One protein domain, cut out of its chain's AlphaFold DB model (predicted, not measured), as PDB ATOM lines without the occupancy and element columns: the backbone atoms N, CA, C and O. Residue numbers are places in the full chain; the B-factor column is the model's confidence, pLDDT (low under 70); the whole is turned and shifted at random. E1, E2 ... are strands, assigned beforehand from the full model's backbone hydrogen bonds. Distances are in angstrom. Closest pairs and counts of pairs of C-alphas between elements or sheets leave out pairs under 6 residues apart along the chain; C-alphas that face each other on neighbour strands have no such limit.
ATOM      1  N   GLU A  90      43.027  41.200  67.326       70.75
ATOM      2  CA  GLU A  90      42.430  39.881  67.096       70.75
ATOM      3  C   GLU A  90      41.110  39.963  66.303       70.75
ATOM      4  O   GLU A  90      40.772  39.045  65.553       70.75
ATOM      5  N   ASP A  91      40.414  41.095  66.420       70.25
ATOM      6  CA  ASP A  91      39.169  41.421  65.721       70.25
ATOM      7  C   ASP A  91      39.350  41.645  64.208       70.25
ATOM      8  O   ASP A  91      38.400  41.506  63.434       70.25
ATOM      9  N   GLU A  92      40.570  41.951  63.756       78.94
ATOM     10  CA  GLU A  92      40.894  42.098  62.332       78.94
ATOM     11  C   GLU A  92      41.231  40.756  61.673       78.94
ATOM     12  O   GLU A  92      41.150  40.610  60.446       78.94
ATOM     13  N   ARG A  93      41.564  39.731  62.469       87.31
ATOM     14  CA  ARG A  93      41.904  38.404  61.953       87.31
ATOM     15  C   ARG A  93      40.654  37.741  61.381       87.31
ATOM     16  O   ARG A  93      39.615  37.649  62.032       87.31
ATOM     17  N   ALA A  94      40.759  37.249  60.149       93.00
ATOM     18  CA  ALA A  94      39.656  36.543  59.517       93.00
ATOM     19  C   ALA A  94      39.311  35.262  60.293       93.00
ATOM     20  O   ALA A  94      40.198  34.463  60.603       93.00
ATOM     21  N   LYS A  95      38.025  35.053  60.587       96.00
ATOM     22  CA  LYS A  95      37.523  33.869  61.305       96.00
ATOM     23  C   LYS A  95      36.288  33.305  60.603       96.00
ATOM     24  O   LYS A  95      35.466  34.056  60.088       96.00
ATOM     25  N   TRP A  96      36.153  31.983  60.595       97.50
ATOM     26  CA  TRP A  96      34.961  31.253  60.153       97.50
ATOM     27  C   TRP A  96      34.278  30.625  61.363       97.50
ATOM     28  O   TRP A  96      34.930  29.908  62.115       97.50
ATOM     29  N   HIS A  97      32.982  30.855  61.543       97.88
ATOM     30  CA  HIS A  97      32.197  30.282  62.629       97.88
ATOM     31  C   HIS A  97      31.228  29.241  62.078       97.88
ATOM     32  O   HIS A  97      30.399  29.513  61.206       97.88
ATOM     33  N   CYS A  98      31.332  28.030  62.615       98.44
ATOM     34  CA  CYS A  98      30.439  26.934  62.274       98.44
ATOM     35  C   CYS A  98      29.044  27.176  62.874       98.44
ATOM     36  O   CYS A  98      28.939  27.346  64.085       98.44
ATOM     37  N   CYS A  99      27.972  27.126  62.074       97.94
ATOM     38  CA  CYS A  99      26.609  27.342  62.586       97.94
ATOM     39  C   CYS A  99      26.131  26.248  63.560       97.94
ATOM     40  O   CYS A  99      25.264  26.505  64.388       97.94
ATOM     41  N   HIS A 100      26.717  25.045  63.513       98.12
ATOM     42  CA  HIS A 100      26.286  23.929  64.357       98.12
ATOM     43  C   HIS A 100      26.873  23.962  65.777       98.12
ATOM     44  O   HIS A 100      26.186  23.645  66.742       98.12
ATOM     45  N   CYS A 101      28.153  24.321  65.922       98.00
ATOM     46  CA  CYS A 101      28.839  24.320  67.225       98.00
ATOM     47  C   CYS A 101      29.339  25.700  67.669       98.00
ATOM     48  O   CYS A 101      29.966  25.808  68.721       98.00
ATOM     49  N   SER A 102      29.122  26.733  66.851       97.44
ATOM     50  CA  SER A 102      29.528  28.127  67.078       97.44
ATOM     51  C   SER A 102      31.033  28.356  67.278       97.44
ATOM     52  O   SER A 102      31.448  29.464  67.610       97.44
ATOM     53  N   ARG A 103      31.880  27.340  67.058       96.88
ATOM     54  CA  ARG A 103      33.340  27.475  67.163       96.88
ATOM     55  C   ARG A 103      33.887  28.285  65.992       96.88
ATOM     56  O   ARG A 103      33.586  27.976  64.837       96.88
ATOM     57  N   GLY A 104      34.716  29.277  66.312       95.81
ATOM     58  CA  GLY A 104      35.476  30.074  65.355       95.81
ATOM     59  C   GLY A 104      36.806  29.410  64.996       95.81
ATOM     60  O   GLY A 104      37.562  29.021  65.882       95.81
ATOM     61  N   GLN A 105      37.101  29.296  63.707       95.50
ATOM     62  CA  GLN A 105      38.373  28.820  63.171       95.50
ATOM     63  C   GLN A 105      39.080  29.967  62.443       95.50
ATOM     64  O   GLN A 105      38.427  30.692  61.685       95.50
ATOM     65  N   PRO A 106      40.394  30.155  62.640       94.44
ATOM     66  CA  PRO A 106      41.134  31.197  61.946       94.44
ATOM     67  C   PRO A 106      41.211  30.900  60.446       94.44
ATOM     68  O   PRO A 106      41.453  29.766  60.027       94.44
ATOM     69  N   ILE A 107      41.040  31.940  59.639       94.75
ATOM     70  CA  ILE A 107      41.185  31.894  58.189       94.75
ATOM     71  C   ILE A 107      42.521  32.531  57.808       94.75
ATOM     72  O   ILE A 107      42.875  33.607  58.291       94.75
ATOM     73  N   TYR A 108      43.238  31.889  56.891       90.31
ATOM     74  CA  TYR A 108      44.464  32.423  56.305       90.31
ATOM     75  C   TYR A 108      44.233  32.733  54.833       90.31
ATOM     76  O   TYR A 108      43.640  31.922  54.126       90.31
ATOM     77  N   ILE A 109      44.717  33.888  54.380       91.38
ATOM     78  CA  ILE A 109      44.598  34.302  52.984       91.38
ATOM     79  C   ILE A 109      45.843  33.863  52.214       91.38
ATOM     80  O   ILE A 109      46.976  34.065  52.655       91.38
ATOM     81  N   PHE A 110      45.622  33.274  51.047       90.00
ATOM     82  CA  PHE A 110      46.639  32.805  50.122       90.00
ATOM     83  C   PHE A 110      46.432  33.434  48.746       90.00
ATOM     84  O   PHE A 110      45.305  33.667  48.305       90.00
ATOM     85  N   ASN A 111      47.536  33.631  48.029       88.75
ATOM     86  CA  ASN A 111      47.488  33.949  46.608       88.75
ATOM     87  C   ASN A 111      47.308  32.642  45.823       88.75
ATOM     88  O   ASN A 111      48.047  31.682  46.048       88.75
ATOM     89  N   GLY A 112      46.336  32.599  44.913       92.12
ATOM     90  CA  GLY A 112      46.050  31.433  44.074       92.12
ATOM     91  C   GLY A 112      44.561  31.111  43.966       92.12
ATOM     92  O   GLY A 112      43.700  31.933  44.277       92.12
ATOM     93  N   GLU A 113      44.260  29.893  43.517       95.62
ATOM     94  CA  GLU A 113      42.883  29.434  43.296       95.62
ATOM     95  C   GLU A 113      42.104  29.220  44.600       95.62
ATOM     96  O   GLU A 113      40.891  29.383  44.612       95.62
ATOM     97  N   HIS A 114      42.781  28.908  45.707       96.44
ATOM     98  CA  HIS A 114      42.158  28.617  47.003       96.44
ATOM     99  C   HIS A 114      42.432  29.743  48.004       96.44
ATOM    100  O   HIS A 114      43.254  29.588  48.908       96.44
ATOM    101  N   ILE A 115      41.758  30.885  47.827       94.62
ATOM    102  CA  ILE A 115      42.060  32.143  48.538       94.62
ATOM    103  C   ILE A 115      42.112  31.960  50.057       94.62
ATOM    104  O   ILE A 115      42.982  32.533  50.696       94.62
ATOM    105  N   ILE A 116      41.214  31.164  50.641       95.88
ATOM    106  CA  ILE A 116      41.151  30.960  52.097       95.88
ATOM    107  C   ILE A 116      41.535  29.535  52.529       95.88
ATOM    108  O   ILE A 116      41.363  29.156  53.686       95.88
ATOM    109  N   GLY A 117      42.051  28.722  51.601       95.44
ATOM    110  CA  GLY A 117      42.371  27.315  51.846       95.44
ATOM    111  C   GLY A 117      41.128  26.440  52.054       95.44
ATOM    112  O   GLY A 117      40.104  26.647  51.399       95.44
ATOM    113  N   ALA A 118      41.233  25.434  52.926       96.38
ATOM    114  CA  ALA A 118      40.125  24.557  53.299       96.38
ATOM    115  C   ALA A 118      39.599  24.905  54.695       96.38
ATOM    116  O   ALA A 118      40.374  25.023  55.643       96.38
ATOM    117  N   LEU A 119      38.279  25.030  54.815       96.88
ATOM    118  CA  LEU A 119      37.582  25.237  56.075       96.88
ATOM    119  C   LEU A 119      37.117  23.893  56.636       96.88
ATOM    120  O   LEU A 119      36.387  23.139  55.987       96.88
ATOM    121  N   THR A 120      37.535  23.600  57.861       95.31
ATOM    122  CA  THR A 120      37.206  22.362  58.568       95.31
ATOM    123  C   THR A 120      36.861  22.675  60.009       95.31
ATOM    124  O   THR A 120      37.585  23.420  60.665       95.31
ATOM    125  N   CYS A 121      35.759  22.116  60.501       95.75
ATOM    126  CA  CYS A 121      35.388  22.209  61.905       95.75
ATOM    127  C   CYS A 121      35.807  20.934  62.644       95.75
ATOM    128  O   CYS A 121      35.961  19.883  62.023       95.75
ATOM    129  N   ASP A 122      35.932  21.016  63.969       95.31
ATOM    130  CA  ASP A 122      36.114  19.832  64.822       95.31
ATOM    131  C   ASP A 122      34.854  18.959  64.861       95.31
ATOM    132  O   ASP A 122      34.922  17.755  65.097       95.31
ATOM    133  N   CYS A 123      33.683  19.569  64.657       96.75
ATOM    134  CA  CYS A 123      32.437  18.834  64.478       96.75
ATOM    135  C   CYS A 123      32.320  18.348  63.017       96.75
ATOM    136  O   CYS A 123      32.949  18.921  62.126       96.75
ATOM    137  N   PRO A 124      31.493  17.328  62.723       96.62
ATOM    138  CA  PRO A 124      31.362  16.783  61.367       96.62
ATOM    139  C   PRO A 124      30.720  17.758  60.364       96.62
ATOM    140  O   PRO A 124      30.615  17.437  59.179       96.62
ATOM    141  N   HIS A 125      30.289  18.936  60.819       97.00
ATOM    142  CA  HIS A 125      29.667  19.952  59.992       97.00
ATOM    143  C   HIS A 125      30.646  20.521  58.957       97.00
ATOM    144  O   HIS A 125      31.773  20.920  59.275       97.00
ATOM    145  N   LYS A 126      30.198  20.564  57.703       97.31
ATOM    146  CA  LYS A 126      30.918  21.192  56.595       97.31
ATOM    147  C   LYS A 126      30.460  22.641  56.419       97.31
ATOM    148  O   LYS A 126      29.373  22.981  56.871       97.31
ATOM    149  N   PRO A 127      31.272  23.503  55.788       97.44
ATOM    150  CA  PRO A 127      30.848  24.865  55.490       97.44
ATOM    151  C   PRO A 127      29.562  24.867  54.657       97.44
ATOM    152  O   PRO A 127      29.490  24.203  53.627       97.44
ATOM    153  N   CYS A 128      28.573  25.629  55.104       96.88
ATOM    154  CA  CYS A 128      27.293  25.848  54.434       96.88
ATOM    155  C   CYS A 128      26.955  27.346  54.455       96.88
ATOM    156  O   CYS A 128      27.659  28.125  55.104       96.88
ATOM    157  N   GLU A 129      25.882  27.745  53.775       96.69
ATOM    158  CA  GLU A 129      25.384  29.129  53.747       96.69
ATOM    159  C   GLU A 129      25.069  29.729  55.127       96.69
ATOM    160  O   GLU A 129      25.237  30.929  55.320       96.69
ATOM    161  N   GLU A 130      24.685  28.912  56.111       97.25
ATOM    162  CA  GLU A 130      24.380  29.385  57.469       97.25
ATOM    163  C   GLU A 130      25.637  29.667  58.305       97.25
ATOM    164  O   GLU A 130      25.571  30.309  59.357       97.25
ATOM    165  N   CYS A 131      26.801  29.165  57.882       98.12
ATOM    166  CA  CYS A 131      28.048  29.486  58.559       98.12
ATOM    167  C   CYS A 131      28.420  30.952  58.340       98.12
ATOM    168  O   CYS A 131      28.263  31.495  57.250       98.12
ATOM    169  N   THR A 132      29.021  31.581  59.348       97.88
ATOM    170  CA  THR A 132      29.402  32.994  59.256       97.88
ATOM    171  C   THR A 132      30.910  33.161  59.116       97.88
ATOM    172  O   THR A 132      31.704  32.333  59.563       97.88
ATOM    173  N   VAL A 133      31.326  34.247  58.471       97.38
ATOM    174  CA  VAL A 133      32.728  34.674  58.380       97.38
ATOM    175  C   VAL A 133      32.845  36.108  58.890       97.38
ATOM    176  O   VAL A 133      31.922  36.905  58.714       97.38
ATOM    177  N   SER A 134      33.949  36.426  59.556       95.31
ATOM    178  CA  SER A 134      34.206  37.738  60.155       95.31
ATOM    179  C   SER A 134      35.639  38.216  59.900       95.31
ATOM    180  O   SER A 134      36.495  37.444  59.464       95.31
ATOM    181  N   GLY A 135      35.906  39.489  60.213       93.50
ATOM    182  CA  GLY A 135      37.199  40.149  60.013       93.50
ATOM    183  C   GLY A 135      37.357  40.681  58.585       93.50
ATOM    184  O   GLY A 135      36.421  41.243  58.008       93.50
ATOM    185  N   ILE A 136      38.539  40.483  57.995       93.00
ATOM    186  CA  ILE A 136      38.827  40.835  56.592       93.00
ATOM    187  C   ILE A 136      38.116  39.935  55.568       93.00
ATOM    188  O   ILE A 136      38.133  40.243  54.382       93.00
ATOM    189  N   VAL A 137      37.481  38.837  55.987       95.94
ATOM    190  CA  VAL A 137      36.636  38.006  55.116       95.94
ATOM    191  C   VAL A 137      35.178  38.256  55.480       95.94
ATOM    192  O   VAL A 137      34.781  38.081  56.630       95.94
ATOM    193  N   ARG A 138      34.379  38.673  54.500       96.62
ATOM    194  CA  ARG A 138      32.962  39.009  54.667       96.62
ATOM    195  C   ARG A 138      32.081  38.079  53.838       96.62
ATOM    196  O   ARG A 138      32.504  37.684  52.749       96.62
ATOM    197  N   PRO A 139      30.867  37.746  54.307       97.00
ATOM    198  CA  PRO A 139      29.907  37.027  53.483       97.00
ATOM    199  C   PRO A 139      29.542  37.882  52.265       97.00
ATOM    200  O   PRO A 139      29.442  39.109  52.360       97.00
ATOM    201  N   PHE A 140      29.370  37.236  51.118       96.69
ATOM    202  CA  PHE A 140      28.991  37.900  49.876       96.69
ATOM    203  C   PHE A 140      27.874  37.121  49.197       96.69
ATOM    204  O   PHE A 140      28.062  35.960  48.861       96.69
ATOM    205  N   GLU A 141      26.740  37.763  48.946       95.38
ATOM    206  CA  GLU A 141      25.596  37.137  48.290       95.38
ATOM    207  C   GLU A 141      25.262  37.925  47.015       95.38
ATOM    208  O   GLU A 141      24.822  39.079  47.100       95.38
ATOM    209  N   PRO A 142      25.547  37.376  45.820       93.88
ATOM    210  CA  PRO A 142      25.205  38.048  44.578       93.88
ATOM    211  C   PRO A 142      23.683  38.067  44.402       93.88
ATOM    212  O   PRO A 142      23.018  37.064  44.626       93.88
ATOM    213  N   MET A 143      23.132  39.200  43.957       90.88
ATOM    214  CA  MET A 143      21.698  39.284  43.640       90.88
ATOM    215  C   MET A 143      21.335  38.436  42.413       90.88
ATOM    216  O   MET A 143      20.248  37.875  42.350       90.88
ATOM    217  N   GLU A 144      22.237  38.379  41.430       90.00
ATOM    218  CA  GLU A 144      22.077  37.663  40.164       90.00
ATOM    219  C   GLU A 144      23.454  37.116  39.733       90.00
ATOM    220  O   GLU A 144      24.474  37.784  39.935       90.00
ATOM    221  N   GLU A 145      23.497  35.916  39.142       89.44
ATOM    222  CA  GLU A 145      24.705  35.344  38.521       89.44
ATOM    223  C   GLU A 145      24.602  35.436  36.978       89.44
ATOM    224  O   GLU A 145      23.554  35.088  36.424       89.44
ATOM    225  N   PRO A 146      25.645  35.895  36.246       92.94
ATOM    226  CA  PRO A 146      26.979  36.293  36.712       92.94
ATOM    227  C   PRO A 146      26.983  37.611  37.501       92.94
ATOM    228  O   PRO A 146      26.346  38.589  37.111       92.94
ATOM    229  N   ALA A 147      27.780  37.668  38.566       92.31
ATOM    230  CA  ALA A 147      27.928  38.866  39.388       92.31
ATOM    231  C   ALA A 147      29.026  39.786  38.839       92.31
ATOM    232  O   ALA A 147      30.074  39.315  38.402       92.31
ATOM    233  N   ILE A 148      28.826  41.105  38.913       92.06
ATOM    234  CA  ILE A 148      29.858  42.093  38.565       92.06
ATOM    235  C   ILE A 148      30.620  42.486  39.826       92.06
ATOM    236  O   ILE A 148      30.054  43.102  40.729       92.06
ATOM    237  N   VAL A 149      31.907  42.144  39.878       92.88
ATOM    238  CA  VAL A 149      32.765  42.360  41.047       92.88
ATOM    239  C   VAL A 149      33.993  43.207  40.703       92.88
ATOM    240  O   VAL A 149      34.487  43.139  39.575       92.88
ATOM    241  N   PRO A 150      34.497  44.024  41.644       91.50
ATOM    242  CA  PRO A 150      35.741  44.759  41.452       91.50
ATOM    243  C   PRO A 150      36.946  43.811  41.430       91.50
ATOM    244  O   PRO A 150      37.040  42.875  42.226       91.50
ATOM    245  N   VAL A 151      37.889  44.100  40.543       90.31
ATOM    246  CA  VAL A 151      39.190  43.443  40.425       90.31
ATOM    247  C   VAL A 151      40.241  44.335  41.085       90.31
ATOM    248  O   VAL A 151      40.176  45.562  40.991       90.31
ATOM    249  N   SER A 152      41.209  43.741  41.784       87.38
ATOM    250  CA  SER A 152      42.310  44.515  42.366       87.38
ATOM    251  C   SER A 152      43.117  45.221  41.275       87.38
ATOM    252  O   SER A 152      43.599  44.571  40.352       87.38
ATOM    253  N   ALA A 153      43.318  46.533  41.418       83.19
ATOM    254  CA  ALA A 153      44.103  47.335  40.479       83.19
ATOM    255  C   ALA A 153      45.606  47.000  40.487       83.19
ATOM    256  O   ALA A 153      46.311  47.346  39.544       83.19
ATOM    257  N   GLU A 154      46.107  46.373  41.555       85.19
ATOM    258  CA  GLU A 154      47.536  46.068  41.711       85.19
ATOM    259  C   GLU A 154      47.921  44.786  40.969       85.19
ATOM    260  O   GLU A 154      48.907  44.765  40.236       85.19
ATOM    261  N   ASN A 155      47.114  43.731  41.126       86.56
ATOM    262  CA  ASN A 155      47.455  42.385  40.654       86.56
ATOM    263  C   ASN A 155      46.478  41.834  39.605       86.56
ATOM    264  O   ASN A 155      46.669  40.718  39.130       86.56
ATOM    265  N   ASN A 156      45.414  42.572  39.271       88.38
ATOM    266  CA  ASN A 156      44.301  42.098  38.442       88.38
ATOM    267  C   ASN A 156      43.656  40.804  38.980       88.38
ATOM    268  O   ASN A 156      43.201  39.946  38.226       88.38
ATOM    269  N   GLU A 157      43.631  40.647  40.307       91.38
ATOM    270  CA  GLU A 157      43.076  39.468  40.975       91.38
ATOM    271  C   GLU A 157      41.666  39.714  41.518       91.38
ATOM    272  O   GLU A 157      41.337  40.796  42.016       91.38
ATOM    273  N   ILE A 158      40.846  38.663  41.460       94.31
ATOM    274  CA  ILE A 158      39.491  38.623  42.010       94.31
ATOM    275  C   ILE A 158      39.561  38.134  43.461       94.31
ATOM    276  O   ILE A 158      39.936  36.993  43.727       94.31
ATOM    277  N   TRP A 159      39.147  38.992  44.393       95.81
ATOM    278  CA  TRP A 159      39.113  38.725  45.841       95.81
ATOM    279  C   TRP A 159      37.746  38.228  46.323       95.81
ATOM    280  O   TRP A 159      37.288  38.541  47.421       95.81
ATOM    281  N   PHE A 160      37.089  37.452  45.471       97.19
ATOM    282  CA  PHE A 160      35.798  36.829  45.721       97.19
ATOM    283  C   PHE A 160      35.943  35.329  45.529       97.19
ATOM    284  O   PHE A 160      36.724  34.874  44.688       97.19
ATOM    285  N   GLY A 161      35.187  34.557  46.296       97.56
ATOM    286  CA  GLY A 161      35.242  33.112  46.203       97.56
ATOM    287  C   GLY A 161      34.038  32.413  46.802       97.56
ATOM    288  O   GLY A 161      33.106  33.036  47.307       97.56
ATOM    289  N   ILE A 162      34.084  31.092  46.714       98.12
ATOM    290  CA  ILE A 162      33.061  30.173  47.197       98.12
ATOM    291  C   ILE A 162      33.719  28.975  47.871       98.12
ATOM    292  O   ILE A 162      34.813  28.566  47.488       98.12
ATOM    293  N   VAL A 163      33.080  28.413  48.887       98.31
ATOM    294  CA  VAL A 163      33.578  27.245  49.614       98.31
ATOM    295  C   VAL A 163      32.761  26.026  49.232       98.31
ATOM    296  O   VAL A 163      31.545  26.023  49.381       98.31
ATOM    297  N   CYS A 164      33.427  24.967  48.770       98.25
ATOM    298  CA  CYS A 164      32.747  23.722  48.440       98.25
ATOM    299  C   CYS A 164      32.079  23.128  49.696       98.25
ATOM    300  O   CYS A 164      32.791  22.812  50.657       98.25
ATOM    301  N   PRO A 165      30.758  22.868  49.683       97.44
ATOM    302  CA  PRO A 165      30.039  22.373  50.858       97.44
ATOM    303  C   PRO A 165      30.373  20.915  51.206       97.44
ATOM    304  O   PRO A 165      30.008  20.416  52.265       97.44
ATOM    305  N   CYS A 166      31.085  20.197  50.331       97.25
ATOM    306  CA  CYS A 166      31.459  18.801  50.556       97.25
ATOM    307  C   CYS A 166      32.814  18.659  51.259       97.25
ATOM    308  O   CYS A 166      32.922  18.018  52.304       97.25
ATOM    309  N   CYS A 167      33.867  19.242  50.680       97.12
ATOM    310  CA  CYS A 167      35.227  19.107  51.203       97.12
ATOM    311  C   CYS A 167      35.703  20.326  52.006       97.12
ATOM    312  O   CYS A 167      36.733  20.232  52.666       97.12
ATOM    313  N   GLY A 168      34.976  21.446  51.966       97.38
ATOM    314  CA  GLY A 168      35.360  22.695  52.622       97.38
ATOM    315  C   GLY A 168      36.459  23.478  51.900       97.38
ATOM    316  O   GLY A 168      36.917  24.490  52.418       97.38
ATOM    317  N   LEU A 169      36.904  23.042  50.717       97.81
ATOM    318  CA  LEU A 169      37.920  23.746  49.937       97.81
ATOM    319  C   LEU A 169      37.336  25.011  49.299       97.81
ATOM    320  O   LEU A 169      36.311  24.946  48.616       97.81
ATOM    321  N   SER A 170      37.991  26.149  49.508       98.00
ATOM    322  CA  SER A 170      37.616  27.411  48.869       98.00
ATOM    323  C   SER A 170      38.115  27.510  47.437       98.00
ATOM    324  O   SER A 170      39.167  26.980  47.110       98.00
ATOM    325  N   TRP A 171      37.386  28.226  46.595       97.88
ATOM    326  CA  TRP A 171      37.721  28.505  45.207       97.88
ATOM    327  C   TRP A 171      37.527  29.986  44.919       97.88
ATOM    328  O   TRP A 171      36.515  30.572  45.296       97.88
ATOM    329  N   ARG A 172      38.487  30.585  44.220       97.25
ATOM    330  CA  ARG A 172      38.376  31.916  43.629       97.25
ATOM    331  C   ARG A 172      37.247  31.898  42.600       97.25
ATOM    332  O   ARG A 172      37.144  30.962  41.804       97.25
ATOM    333  N   ALA A 173      36.411  32.931  42.620       96.62
ATOM    334  CA  ALA A 173      35.326  33.082  41.662       96.62
ATOM    335  C   ALA A 173      35.893  33.109  40.233       96.62
ATOM    336  O   ALA A 173      36.916  33.752  39.970       96.62
ATOM    337  N   LYS A 174      35.255  32.379  39.315       93.94
ATOM    338  CA  LYS A 174      35.767  32.225  37.950       93.94
ATOM    339  C   LYS A 174      35.317  33.397  37.097       93.94
ATOM    340  O   LYS A 174      34.118  33.624  36.944       93.94
ATOM    341  N   GLU A 175      36.280  34.106  36.514       92.88
ATOM    342  CA  GLU A 175      35.995  35.152  35.537       92.88
ATOM    343  C   GLU A 175      35.317  34.557  34.301       92.88
ATOM    344  O   GLU A 175      35.836  33.649  33.638       92.88
ATOM    345  N   LEU A 176      34.157  35.106  33.962       91.19
ATOM    346  CA  LEU A 176      33.490  34.825  32.711       91.19
ATOM    347  C   LEU A 176      34.236  35.574  31.606       91.19
ATOM    348  O   LEU A 176      34.121  36.793  31.467       91.19
ATOM    349  N   ARG A 177      35.018  34.840  30.805       82.75
ATOM    350  CA  ARG A 177      35.782  35.435  29.699       82.75
ATOM    351  C   ARG A 177      34.865  36.279  28.807       82.75
ATOM    352  O   ARG A 177      33.821  35.810  28.345       82.75
ATOM    353  N   ARG A 178      35.314  37.503  28.498       65.19
ATOM    354  CA  ARG A 178      34.610  38.539  27.708       65.19
ATOM    355  C   ARG A 178      34.122  38.098  26.319       65.19
ATOM    356  O   ARG A 178      33.363  38.817  25.683       65.19
ATOM    357  N   HIS A 179      34.525  36.921  25.842       53.69
ATOM    358  CA  HIS A 179      34.065  36.352  24.574       53.69
ATOM    359  C   HIS A 179      32.653  35.757  24.633       53.69
ATOM    360  O   HIS A 179      32.117  35.372  23.592       53.69
ATOM    361  N   SER A 180      32.019  35.680  25.808       57.94
ATOM    362  CA  SER A 180      30.603  35.338  25.845       57.94
ATOM    363  C   SER A 180      29.804  36.490  25.218       57.94
ATOM    364  O   SER A 180      29.850  37.638  25.662       57.94
ATOM    365  N   LYS A 181      29.048  36.188  24.155       62.22
ATOM    366  CA  LYS A 181      28.169  37.145  23.447       62.22
ATOM    367  C   LYS A 181      27.203  37.886  24.390       62.22
ATOM    368  O   LYS A 181      26.641  38.911  24.016       62.22
ATOM    369  N   TYR A 182      27.010  37.353  25.596       60.47
ATOM    370  CA  TYR A 182      26.183  37.908  26.657       60.47
ATOM    371  C   TYR A 182      26.807  39.152  27.311       60.47
ATOM    372  O   TYR A 182      26.111  40.142  27.522       60.47
ATOM    373  N   LEU A 183      28.126  39.163  27.541       58.94
ATOM    374  CA  LEU A 183      28.816  40.309  28.148       58.94
ATOM    375  C   LEU A 183      28.965  41.494  27.189       58.94
ATOM    376  O   LEU A 183      28.982  42.637  27.634       58.94
ATOM    377  N   ALA A 184      28.981  41.247  25.876       59.75
ATOM    378  CA  ALA A 184      28.995  42.308  24.865       59.75
ATOM    379  C   ALA A 184      27.736  43.200  24.900       59.75
ATOM    380  O   ALA A 184      27.763  44.321  24.398       59.75
ATOM    381  N   LYS A 185      26.632  42.710  25.485       62.69
ATOM    382  CA  LYS A 185      25.379  43.461  25.650       62.69
ATOM    383  C   LYS A 185      25.255  44.157  27.001       62.69
ATOM    384  O   LYS A 185      24.292  44.900  27.188       62.69
ATOM    385  N   GLU A 236      38.915  48.092  37.629       83.31
ATOM    386  CA  GLU A 236      38.467  47.147  36.612       83.31
ATOM    387  C   GLU A 236      37.411  46.226  37.232       83.31
ATOM    388  O   GLU A 236      37.536  45.807  38.382       83.31
ATOM    389  N   PHE A 237      36.332  45.951  36.504       88.06
ATOM    390  CA  PHE A 237      35.275  45.050  36.956       88.06
ATOM    391  C   PHE A 237      35.313  43.766  36.129       88.06
ATOM    392  O   PHE A 237      35.517  43.808  34.912       88.06
ATOM    393  N   ALA A 238      35.065  42.637  36.786       90.69
ATOM    394  CA  ALA A 238      34.937  41.326  36.166       90.69
ATOM    395  C   ALA A 238      33.528  40.773  36.395       90.69
ATOM    396  O   ALA A 238      32.952  40.936  37.471       90.69
ATOM    397  N   ALA A 239      32.984  40.102  35.381       92.75
ATOM    398  CA  ALA A 239      31.806  39.263  35.546       92.75
ATOM    399  C   ALA A 239      32.264  37.884  36.026       92.75
ATOM    400  O   ALA A 239      33.131  37.284  35.391       92.75
ATOM    401  N   VAL A 240      31.713  37.387  37.129       95.00
ATOM    402  CA  VAL A 240      32.144  36.129  37.749       95.00
ATOM    403  C   VAL A 240      30.968  35.207  38.038       95.00
ATOM    404  O   VAL A 240      29.879  35.670  38.380       95.00
ATOM    405  N   ASN A 241      31.214  33.902  37.934       95.69
ATOM    406  CA  ASN A 241      30.287  32.866  38.390       95.69
ATOM    407  C   ASN A 241      30.790  32.257  39.699       95.69
ATOM    408  O   ASN A 241      31.996  32.025  39.860       95.69
ATOM    409  N   PHE A 242      29.854  31.975  40.604       96.62
ATOM    410  CA  PHE A 242      30.134  31.285  41.861       96.62
ATOM    411  C   PHE A 242      29.683  29.825  41.792       96.62
ATOM    412  O   PHE A 242      30.375  28.962  42.325       96.62
ATOM    413  N   SER A 243      28.594  29.525  41.085       95.88
ATOM    414  CA  SER A 243      28.097  28.158  40.917       95.88
ATOM    415  C   SER A 243      28.484  27.534  39.565       95.88
ATOM    416  O   SER A 243      29.102  28.160  38.694       95.88
ATOM    417  N   GLY A 244      28.147  26.253  39.394       94.38
ATOM    418  CA  GLY A 244      28.174  25.574  38.096       94.38
ATOM    419  C   GLY A 244      29.539  25.034  37.662       94.38
ATOM    420  O   GLY A 244      29.702  24.656  36.501       94.38
ATOM    421  N   PHE A 245      30.524  24.969  38.562       94.44
ATOM    422  CA  PHE A 245      31.804  24.307  38.295       94.44
ATOM    423  C   PHE A 245      32.090  23.165  39.270       94.44
ATOM    424  O   PHE A 245      31.589  23.130  40.392       94.44
ATOM    425  N   GLU A 246      32.916  22.220  38.827       97.44
ATOM    426  CA  GLU A 246      33.287  21.041  39.604       97.44
ATOM    427  C   GLU A 246      34.461  21.346  40.544       97.44
ATOM    428  O   GLU A 246      35.489  21.896  40.135       97.44
ATOM    429  N   CYS A 247      34.302  21.001  41.821       97.69
ATOM    430  CA  CYS A 247      35.387  21.014  42.792       97.69
ATOM    431  C   CYS A 247      36.320  19.819  42.555       97.69
ATOM    432  O   CYS A 247      35.899  18.765  42.098       97.69
ATOM    433  N   THR A 248      37.568  19.904  43.014       96.75
ATOM    434  CA  THR A 248      38.541  18.789  43.015       96.75
ATOM    435  C   THR A 248      38.084  17.525  43.748       96.75
ATOM    436  O   THR A 248      38.680  16.469  43.558       96.75
ATOM    437  N   CYS A 249      37.042  17.602  44.582       96.75
ATOM    438  CA  CYS A 249      36.423  16.426  45.197       96.75
ATOM    439  C   CYS A 249      35.401  15.718  44.286       96.75
ATOM    440  O   CYS A 249      34.795  14.743  44.719       96.75
ATOM    441  N   GLY A 250      35.187  16.212  43.063       97.31
ATOM    442  CA  GLY A 250      34.235  15.678  42.085       97.31
ATOM    443  C   GLY A 250      32.803  16.202  42.230       97.31
ATOM    444  O   GLY A 250      31.917  15.809  41.479       97.31
ATOM    445  N   ARG A 251      32.532  17.072  43.214       97.69
ATOM    446  CA  ARG A 251      31.189  17.633  43.424       97.69
ATOM    447  C   ARG A 251      31.039  18.973  42.713       97.69
ATOM    448  O   ARG A 251      31.884  19.856  42.878       97.69
ATOM    449  N   ALA A 252      29.946  19.132  41.972       97.62
ATOM    450  CA  ALA A 252      29.529  20.424  41.441       97.62
ATOM    451  C   ALA A 252      29.188  21.385  42.589       97.62
ATOM    452  O   ALA A 252      28.527  20.994  43.552       97.62
ATOM    453  N   ILE A 253      29.675  22.620  42.491       97.38
ATOM    454  CA  ILE A 253      29.369  23.683  43.443       97.38
ATOM    455  C   ILE A 253      28.042  24.329  43.045       97.38
ATOM    456  O   ILE A 253      27.873  24.776  41.908       97.38
ATOM    457  N   ASP A 254      27.123  24.350  43.998       96.31
ATOM    458  CA  ASP A 254      25.767  24.861  43.890       96.31
ATOM    459  C   ASP A 254      25.608  26.205  44.614       96.31
ATOM    460  O   ASP A 254      26.549  26.801  45.141       96.31
ATOM    461  N   ASP A 255      24.376  26.687  44.605       94.50
ATOM    462  CA  ASP A 255      23.968  28.006  45.047       94.50
ATOM    463  C   ASP A 255      23.941  28.124  46.580       94.50
ATOM    464  O   ASP A 255      23.938  29.237  47.099       94.50
ATOM    465  N   THR A 256      23.932  26.989  47.286       95.12
ATOM    466  CA  THR A 256      23.863  26.875  48.758       95.12
ATOM    467  C   THR A 256      25.241  26.954  49.429       95.12
ATOM    468  O   THR A 256      25.397  26.878  50.653       95.12
ATOM    469  N   ALA A 257      26.288  27.073  48.617       97.06
ATOM    470  CA  ALA A 257      27.655  27.140  49.080       97.06
ATOM    471  C   ALA A 257      27.984  28.516  49.686       97.06
ATOM    472  O   ALA A 257      27.566  29.571  49.200       97.06
ATOM    473  N   LEU A 258      28.811  28.505  50.734       97.56
ATOM    474  CA  LEU A 258      29.272  29.718  51.406       97.56
ATOM    475  C   LEU A 258      30.115  30.571  50.449       97.56
ATOM    476  O   LEU A 258      31.210  30.175  50.043       97.56
ATOM    477  N   ARG A 259      29.622  31.765  50.126       98.06
ATOM    478  CA  ARG A 259      30.294  32.753  49.277       98.06
ATOM    479  C   ARG A 259      30.901  33.865  50.124       98.06
ATOM    480  O   ARG A 259      30.336  34.282  51.137       98.06
ATOM    481  N   PHE A 260      32.060  34.361  49.709       98.06
ATOM    482  CA  PHE A 260      32.805  35.348  50.483       98.06
ATOM    483  C   PHE A 260      33.514  36.386  49.613       98.06
ATOM    484  O   PHE A 260      33.848  36.149  48.449       98.06
ATOM    485  N   GLN A 261      33.786  37.531  50.232       97.12
ATOM    486  CA  GLN A 261      34.646  38.595  49.735       97.12
ATOM    487  C   GLN A 261      35.778  38.831  50.734       97.12
ATOM    488  O   GLN A 261      35.546  38.930  51.938       97.12
ATOM    489  N   VAL A 262      37.001  38.978  50.236       95.38
ATOM    490  CA  VAL A 262      38.143  39.422  51.036       95.38
ATOM    491  C   VAL A 262      38.256  40.944  50.927       95.38
ATOM    492  O   VAL A 262      38.502  41.488  49.852       95.38
ATOM    493  N   THR A 263      38.028  41.641  52.036       91.44
ATOM    494  CA  THR A 263      38.147  43.094  52.170       91.44
ATOM    495  C   THR A 263      39.429  43.441  52.916       91.44
ATOM    496  O   THR A 263      39.497  43.274  54.131       91.44
ATOM    497  N   GLY A 264      40.429  43.946  52.202       81.88
ATOM    498  CA  GLY A 264      41.697  44.395  52.778       81.88
ATOM    499  C   GLY A 264      42.890  43.987  51.919       81.88
ATOM    500  O   GLY A 264      42.734  43.160  51.015       81.88
ATOM    501  N   PRO A 265      44.080  44.561  52.172       71.62
ATOM    502  CA  PRO A 265      45.302  44.013  51.608       71.62
ATOM    503  C   PRO A 265      45.421  42.555  52.074       71.62
ATOM    504  O   PRO A 265      45.089  42.266  53.229       71.62
ATOM    505  N   PRO A 266      45.859  41.620  51.210       64.19
ATOM    506  CA  PRO A 266      46.137  40.273  51.668       64.19
ATOM    507  C   PRO A 266      47.098  40.397  52.840       64.19
ATOM    508  O   PRO A 266      48.158  41.015  52.705       64.19
ATOM    509  N   THR A 267      46.725  39.840  53.993       61.31
ATOM    510  CA  THR A 267      47.679  39.598  55.067       61.31
ATOM    511  C   THR A 267      48.681  38.633  54.475       61.31
ATOM    512  O   THR A 267      48.474  37.419  54.451       61.31
ATOM    513  N   GLN A 268      49.739  39.187  53.879       56.00
ATOM    514  CA  GLN A 268      50.870  38.405  53.457       56.00
ATOM    515  C   GLN A 268      51.363  37.800  54.751       56.00
ATOM    516  O   GLN A 268      52.038  38.452  55.544       56.00
ATOM    517  N   ARG A 269      51.009  36.535  54.978       53.62
ATOM    518  CA  ARG A 269      51.826  35.693  55.816       53.62
ATOM    519  C   ARG A 269      53.173  35.814  55.139       53.62
ATOM    520  O   ARG A 269      53.328  35.260  54.048       53.62
TER     521      ARG A 269
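AT A GLANCE: This is residues 90 to 185 and 236 to 269 of the 330 residues of an uncharacterized protein of Periconia macrospinosa (UniProt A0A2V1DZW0). There is little regular structure: three small antiparallel sheets follow one another along the long axis, E2 - E1 - E3 at one end, E4 - E9 - E6 - E7 in the middle, E5 - E8 toward the other end, among long loops. The printed part has 130 residues with nine named strands, E1 to E9 in chain order, and no named helix; the class is all strand, with 32 residues in strands. It is compact, radius of gyration of the C-alphas 14.6 A, spanning 46 by 31 by 25 A.

HOW THE PARTS SIT: E9, residues 259 to 262, is antiparallel to E4, residues 137 to 139 (N 138 and O 261, 2.8 A), and to E6, residues 160 to 163 (N 260 and O 161, 2.9 A). E6 and E7, residues 170 to 172, form a hairpin (N 171 and O 162, 2.7 A). The closest C-alphas of E4 and E3, residues 132 to 134, are Pro 139 and Val 133, 6.1 A.

IN THESE COORDINATES: E1, residues 95 to 97, begins at (37.523, 33.869, 61.305); E2 is residues 104 to 106. E5 is residues 147 to 150; E8, residues 237 to 241, is 13.2 A long. E9 ends at (38.143, 39.422, 51.036).

THE WHOLE: Residues 186 to 235 are not printed, a gap of 17.5 A between C-alphas. Links E2 to E3 and E8 to E9 are long. pLDDT is under 70 at residues 178 to 185 and 266 to 269.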